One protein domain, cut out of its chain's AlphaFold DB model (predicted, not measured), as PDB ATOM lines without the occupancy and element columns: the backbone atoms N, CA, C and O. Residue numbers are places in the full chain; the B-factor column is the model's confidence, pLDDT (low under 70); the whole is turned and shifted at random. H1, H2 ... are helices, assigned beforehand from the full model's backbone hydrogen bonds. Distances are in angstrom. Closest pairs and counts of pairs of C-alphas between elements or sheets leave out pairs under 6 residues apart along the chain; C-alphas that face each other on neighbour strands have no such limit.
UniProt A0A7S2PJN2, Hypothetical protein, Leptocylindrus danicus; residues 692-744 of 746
ATOM      1  N   GLY A 692      99.381 143.227 140.986       44.28
ATOM      2  CA  GLY A 692     100.149 142.753 139.834       44.28
ATOM      3  C   GLY A 692     101.408 141.997 140.268       44.28
ATOM      4  O   GLY A 692     101.628 140.870 139.821       44.28
ATOM      5  N   ASN A 693     102.186 142.556 141.201       42.41
ATOM      6  CA  ASN A 693     103.369 141.896 141.765       42.41
ATOM      7  C   ASN A 693     103.026 140.637 142.571       42.41
ATOM      8  O   ASN A 693     103.712 139.633 142.418       42.41
ATOM      9  N   LYS A 694     101.955 140.627 143.373       42.88
ATOM     10  CA  LYS A 694     101.501 139.445 144.127       42.88
ATOM     11  C   LYS A 694     101.020 138.335 143.200       42.88
ATOM     12  O   LYS A 694     101.375 137.181 143.424       42.88
ATOM     13  N   ARG A 695     100.282 138.651 142.127       48.00
ATOM     14  CA  ARG A 695      99.919 137.663 141.094       48.00
ATOM     15  C   ARG A 695     101.146 137.175 140.324       48.00
ATOM     16  O   ARG A 695     101.295 135.971 140.153       48.00
ATOM     17  N   ALA A 696     102.063 138.060 139.938       51.69
ATOM     18  CA  ALA A 696     103.317 137.672 139.291       51.69
ATOM     19  C   ALA A 696     104.214 136.823 140.212       51.69
ATOM     20  O   ALA A 696     104.843 135.879 139.746       51.69
ATOM     21  N   ALA A 697     104.245 137.102 141.517       53.50
ATOM     22  CA  ALA A 697     104.949 136.309 142.521       53.50
ATOM     23  C   ALA A 697     104.264 134.957 142.765       53.50
ATOM     24  O   ALA A 697     104.952 133.947 142.871       53.50
ATOM     25  N   ALA A 698     102.928 134.909 142.793       56.59
ATOM     26  CA  ALA A 698     102.165 133.666 142.887       56.59
ATOM     27  C   ALA A 698     102.384 132.770 141.657       56.59
ATOM     28  O   ALA A 698     102.660 131.588 141.827       56.59
ATOM     29  N   VAL A 699     102.368 133.334 140.444       66.00
ATOM     30  CA  VAL A 699     102.661 132.612 139.190       66.00
ATOM     31  C   VAL A 699     104.135 132.203 139.107       66.00
ATOM     32  O   VAL A 699     104.433 131.071 138.745       66.00
ATOM     33  N   LYS A 700     105.086 133.058 139.514       66.88
ATOM     34  CA  LYS A 700     106.502 132.661 139.648       66.88
ATOM     35  C   LYS A 700     106.690 131.554 140.693       66.88
ATOM     36  O   LYS A 700     107.584 130.731 140.533       66.88
ATOM     37  N   LYS A 701     105.865 131.511 141.747       70.19
ATOM     38  CA  LYS A 701     105.901 130.471 142.785       70.19
ATOM     39  C   LYS A 701     105.257 129.160 142.322       70.19
ATOM     40  O   LYS A 701     105.837 128.117 142.595       70.19
ATOM     41  N   SER A 702     104.124 129.195 141.615       69.56
ATOM     42  CA  SER A 702     103.522 127.985 141.037       69.56
ATOM     43  C   SER A 702     104.421 127.405 139.954       69.56
ATOM     44  O   SER A 702     104.756 126.231 140.032       69.56
ATOM     45  N   ARG A 703     104.939 128.234 139.037       75.38
ATOM     46  CA  ARG A 703     105.849 127.763 137.986       75.38
ATOM     47  C   ARG A 703     107.160 127.213 138.551       75.38
ATOM     48  O   ARG A 703     107.651 126.221 138.037       75.38
ATOM     49  N   LYS A 704     107.700 127.781 139.641       76.62
ATOM     50  CA  LYS A 704     108.841 127.175 140.357       76.62
ATOM     51  C   LYS A 704     108.491 125.837 141.011       76.62
ATOM     52  O   LYS A 704     109.317 124.938 140.961       76.62
ATOM     53  N   ALA A 705     107.303 125.694 141.597       76.38
ATOM     54  CA  ALA A 705     106.861 124.416 142.157       76.38
ATOM     55  C   ALA A 705     106.652 123.356 141.058       76.38
ATOM     56  O   ALA A 705     107.064 122.219 141.232       76.38
ATOM     57  N   GLU A 706     106.099 123.739 139.906       80.75
ATOM     58  CA  GLU A 706     105.950 122.877 138.724       80.75
ATOM     59  C   GLU A 706     107.313 122.503 138.110       80.75
ATOM     60  O   GLU A 706     107.525 121.345 137.759       80.75
ATOM     61  N   GLU A 707     108.262 123.444 138.025       82.38
ATOM     62  CA  GLU A 707     109.655 123.196 137.615       82.38
ATOM     63  C   GLU A 707     110.378 122.247 138.594       82.38
ATOM     64  O   GLU A 707     111.119 121.364 138.162       82.38
ATOM     65  N   GLU A 708     110.149 122.388 139.902       80.69
ATOM     66  CA  GLU A 708     110.738 121.546 140.952       80.69
ATOM     67  C   GLU A 708     110.114 120.137 140.982       80.69
ATOM     68  O   GLU A 708     110.845 119.149 141.029       80.69
ATOM     69  N   GLU A 709     108.791 120.020 140.838       82.06
ATOM     70  CA  GLU A 709     108.055 118.751 140.723       82.06
ATOM     71  C   GLU A 709     108.392 118.010 139.414       82.06
ATOM     72  O   GLU A 709     108.533 116.785 139.401       82.06
ATOM     73  N   ALA A 710     108.584 118.734 138.306       80.12
ATOM     74  CA  ALA A 710     109.083 118.165 137.054       80.12
ATOM     75  C   ALA A 710     110.535 117.677 137.187       80.12
ATOM     76  O   ALA A 710     110.867 116.606 136.677       80.12
ATOM     77  N   LEU A 711     111.387 118.415 137.906       78.94
ATOM     78  CA  LEU A 711     112.771 118.025 138.169       78.94
ATOM     79  C   LEU A 711     112.869 116.825 139.129       78.94
ATOM     80  O   LEU A 711     113.739 115.977 138.942       78.94
ATOM     81  N   GLU A 712     111.993 116.712 140.130       78.56
ATOM     82  CA  GLU A 712     111.850 115.508 140.964       78.56
ATOM     83  C   GLU A 712     111.416 114.309 140.113       78.56
ATOM     84  O   GLU A 712     112.120 113.303 140.095       78.56
ATOM     85  N   ARG A 713     110.354 114.435 139.301       76.81
ATOM     86  CA  ARG A 713     109.929 113.375 138.366       76.81
ATOM     87  C   ARG A 713     111.027 112.967 137.386       76.81
ATOM     88  O   ARG A 713     111.153 111.785 137.073       76.81
ATOM     89  N   GLN A 714     111.828 113.917 136.901       70.88
ATOM     90  CA  GLN A 714     112.976 113.611 136.052       70.88
ATOM     91  C   GLN A 714     114.049 112.836 136.830       70.88
ATOM     92  O   GLN A 714     114.496 111.807 136.337       70.88
ATOM     93  N   LYS A 715     114.406 113.248 138.055       73.38
ATOM     94  CA  LYS A 715     115.354 112.509 138.912       73.38
ATOM     95  C   LYS A 715     114.850 111.115 139.285       73.38
ATOM     96  O   LYS A 715     115.646 110.185 139.303       73.38
ATOM     97  N   GLU A 716     113.562 110.945 139.583       71.94
ATOM     98  CA  GLU A 716     112.960 109.632 139.856       71.94
ATOM     99  C   GLU A 716     113.017 108.735 138.618       71.94
ATOM    100  O   GLU A 716     113.398 107.566 138.709       71.94
ATOM    101  N   LYS A 717     112.696 109.293 137.445       70.19
ATOM    102  CA  LYS A 717     112.772 108.573 136.176       70.19
ATOM    103  C   LYS A 717     114.213 108.188 135.842       70.19
ATOM    104  O   LYS A 717     114.464 107.010 135.605       70.19
ATOM    105  N   GLU A 718     115.160 109.117 135.931       66.94
ATOM    106  CA  GLU A 718     116.596 108.858 135.776       66.94
ATOM    107  C   GLU A 718     117.096 107.835 136.809       66.94
ATOM    108  O   GLU A 718     117.836 106.927 136.453       66.94
ATOM    109  N   ALA A 719     116.644 107.887 138.066       63.31
ATOM    110  CA  ALA A 719     116.975 106.883 139.077       63.31
ATOM    111  C   ALA A 719     116.379 105.498 138.760       63.31
ATOM    112  O   ALA A 719     116.987 104.480 139.106       63.31
ATOM    113  N   SER A 720     115.222 105.434 138.091       64.44
ATOM    114  CA  SER A 720     114.613 104.187 137.610       64.44
ATOM    115  C   SER A 720     115.309 103.621 136.363       64.44
ATOM    116  O   SER A 720     115.483 102.406 136.271       64.44
ATOM    117  N   GLU A 721     115.770 104.490 135.459       59.78
ATOM    118  CA  GLU A 721     116.449 104.146 134.201       59.78
ATOM    119  C   GLU A 721     117.962 103.892 134.395       59.78
ATOM    120  O   GLU A 721     118.562 103.133 133.633       59.78
ATOM    121  N   MET A 722     118.564 104.428 135.467       52.75
ATOM    122  CA  MET A 722     119.907 104.101 135.969       52.75
ATOM    123  C   MET A 722     120.004 102.614 136.332       52.75
ATOM    124  O   MET A 722     119.681 102.192 137.453       52.75
ATOM    125  N   GLY A 723     120.478 101.822 135.370       74.56
ATOM    126  CA  GLY A 723     120.585 100.370 135.472       74.56
ATOM    127  C   GLY A 723     121.494  99.896 136.612       74.56
ATOM    128  O   GLY A 723     122.357 100.622 137.115       74.56
ATOM    129  N   GLU A 724     121.338  98.630 137.005       63.50
ATOM    130  CA  GLU A 724     122.036  98.026 138.154       63.50
ATOM    131  C   GLU A 724     123.561  98.219 138.115       63.50
ATOM    132  O   GLU A 724     124.191  98.453 139.148       63.50
ATOM    133  N   TYR A 725     124.150  98.189 136.916       60.72
ATOM    134  CA  TYR A 725     125.575  98.433 136.686       60.72
ATOM    135  C   TYR A 725     126.029  99.827 137.152       60.72
ATOM    136  O   TYR A 725     127.105  99.965 137.741       60.72
ATOM    137  N   GLU A 726     125.214 100.858 136.929       69.56
ATOM    138  CA  GLU A 726     125.544 102.247 137.256       69.56
ATOM    139  C   GLU A 726     125.295 102.550 138.733       69.56
ATOM    140  O   GLU A 726     126.125 103.204 139.368       69.56
ATOM    141  N   ARG A 727     124.262 101.945 139.335       74.94
ATOM    142  CA  ARG A 727     124.088 101.915 140.799       74.94
ATOM    143  C   ARG A 727     125.301 101.264 141.480       74.94
ATOM    144  O   ARG A 727     125.931 101.871 142.346       74.94
ATOM    145  N   MET A 728     125.728 100.093 140.996       69.56
ATOM    146  CA  MET A 728     126.948  99.396 141.437       69.56
ATOM    147  C   MET A 728     128.253 100.149 141.128       69.56
ATOM    148  O   MET A 728     129.309  99.800 141.667       69.56
ATOM    149  N   ARG A 729     128.235 101.164 140.257       80.00
ATOM    150  CA  ARG A 729     129.371 102.064 140.001       80.00
ATOM    151  C   ARG A 729     129.373 103.218 141.004       80.00
ATOM    152  O   ARG A 729     130.396 103.438 141.649       80.00
ATOM    153  N   ALA A 730     128.235 103.885 141.196       74.06
ATOM    154  CA  ALA A 730     128.061 104.969 142.162       74.06
ATOM    155  C   ALA A 730     128.382 104.519 143.601       74.06
ATOM    156  O   ALA A 730     129.176 105.156 144.289       74.06
ATOM    157  N   GLU A 731     127.881 103.356 144.020       83.19
ATOM    158  CA  GLU A 731     128.130 102.774 145.348       83.19
ATOM    159  C   GLU A 731     129.622 102.419 145.579       83.19
ATOM    160  O   GLU A 731     130.125 102.415 146.706       83.19
ATOM    161  N   ARG A 732     130.385 102.128 144.514       81.75
ATOM    162  CA  ARG A 732     131.851 101.958 144.589       81.75
ATOM    163  C   ARG A 732     132.597 103.294 144.668       81.75
ATOM    164  O   ARG A 732     133.621 103.357 145.344       81.75
ATOM    165  N   VAL A 733     132.086 104.355 144.041       85.38
ATOM    166  CA  VAL A 733     132.638 105.715 144.179       85.38
ATOM    167  C   VAL A 733     132.391 106.258 145.590       85.38
ATOM    168  O   VAL A 733     133.343 106.716 146.219       85.38
ATOM    169  N   ALA A 734     131.174 106.121 146.125       84.94
ATOM    170  CA  ALA A 734     130.813 106.570 147.473       84.94
ATOM    171  C   ALA A 734     131.716 105.947 148.555       84.94
ATOM    172  O   ALA A 734     132.390 106.670 149.287       84.94
ATOM    173  N   ARG A 735     131.858 104.612 148.574       86.56
ATOM    174  CA  ARG A 735     132.753 103.914 149.523       86.56
ATOM    175  C   ARG A 735     134.226 104.313 149.393       86.56
ATOM    176  O   ARG A 735     134.968 104.251 150.370       86.56
ATOM    177  N   ASN A 736     134.676 104.729 148.208       81.31
ATOM    178  CA  ASN A 736     136.030 105.260 148.035       81.31
ATOM    179  C   ASN A 736     136.156 106.709 148.539       81.31
ATOM    180  O   ASN A 736     137.178 107.043 149.130       81.31
ATOM    181  N   GLN A 737     135.124 107.546 148.392       81.88
ATOM    182  CA  GLN A 737     135.082 108.884 148.999       81.88
ATOM    183  C   GLN A 737     135.039 108.818 150.534       81.88
ATOM    184  O   GLN A 737     135.731 109.586 151.194       81.88
ATOM    185  N   GLU A 738     134.296 107.873 151.114       84.56
ATOM    186  CA  GLU A 738     134.297 107.614 152.563       84.56
ATOM    187  C   GLU A 738     135.683 107.192 153.062       84.56
ATOM    188  O   GLU A 738     136.161 107.711 154.068       84.56
ATOM    189  N   ARG A 739     136.375 106.310 152.326       81.25
ATOM    190  CA  ARG A 739     137.762 105.913 152.631       81.25
ATOM    191  C   ARG A 739     138.739 107.084 152.545       81.25
ATOM    192  O   ARG A 739     139.595 107.202 153.412       81.25
ATOM    193  N   LEU A 740     138.610 107.957 151.544       79.56
ATOM    194  CA  LEU A 740     139.445 109.157 151.421       79.56
ATOM    195  C   LEU A 740     139.199 110.139 152.576       79.56
ATOM    196  O   LEU A 740     140.157 110.597 153.193       79.56
ATOM    197  N   LYS A 741     137.935 110.369 152.958       85.00
ATOM    198  CA  LYS A 741     137.573 111.164 154.145       85.00
ATOM    199  C   LYS A 741     138.125 110.559 155.440       85.00
ATOM    200  O   LYS A 741     138.703 111.283 156.243       85.00
ATOM    201  N   ALA A 742     138.026 109.240 155.617       80.12
ATOM    202  CA  ALA A 742     138.584 108.530 156.773       80.12
ATOM    203  C   ALA A 742     140.127 108.566 156.835       80.12
ATOM    204  O   ALA A 742     140.697 108.410 157.912       80.12
ATOM    205  N   LEU A 743     140.798 108.797 155.702       82.31
ATOM    206  CA  LEU A 743     142.247 109.008 155.606       82.31
ATOM    207  C   LEU A 743     142.662 110.489 155.721       82.31
ATOM    208  O   LEU A 743     143.852 110.784 155.628       82.31
ATOM    209  N   GLY A 744     141.720 111.423 155.906       65.69
ATOM    210  CA  GLY A 744     142.004 112.865 155.943       65.69
ATOM    211  C   GLY A 744     142.355 113.479 154.580       65.69
ATOM    212  O   GLY A 744     142.972 114.538 154.529       65.69
TER     213      GLY A 744
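AT A GLANCE: This is residues 692 to 744 of the 746 residues of the protein "Hypothetical protein" of Leptocylindrus danicus (UniProt A0A7S2PJN2). Two helices make an open, flat L: the long H1 is one arm, the shorter H2 the other, and a two-residue link is the corner. The arms leave the space between them empty. The printed part has 53 residues with two named helices, H1 then H2, and no named strand; the class is all helix. It is extended, with a radius of gyration of the C-alphas of 19.0 A and spans of 56 by 31 by 6 A.

HOW THE PARTS SIT: Start with H1, residues 692 to 721, where every O i to N i+4 pair is within hydrogen-bond range. A tight link, residues 722 and 723, leads to H2, residues 724 to 742, with 14 of 15 such pairs within range. H1 and H2 are apart, with no C-alpha of the one within 8 A of the other. Look at residues 692 to 718 of H1, which stand free, as do residues 728 to 744, of which 728 to 742 belong to H2.

IN THESE COORDINATES: Find C-alpha 692 at (100.149, 142.753, 139.834); H1 runs 42.3 A to C-alpha 721 at (116.449, 104.146, 134.201). H2 runs 27.0 A to C-alpha 742 at (138.584, 108.530, 156.773).

THE WHOLE: The two C-alphas farthest apart, of Gly 692 and Leu 743, are 56.2 A apart. The printed part has no cut. Mean pLDDT of the printed part is 71.4; residues 692 to 700 and 718 to 722 are among those under 70.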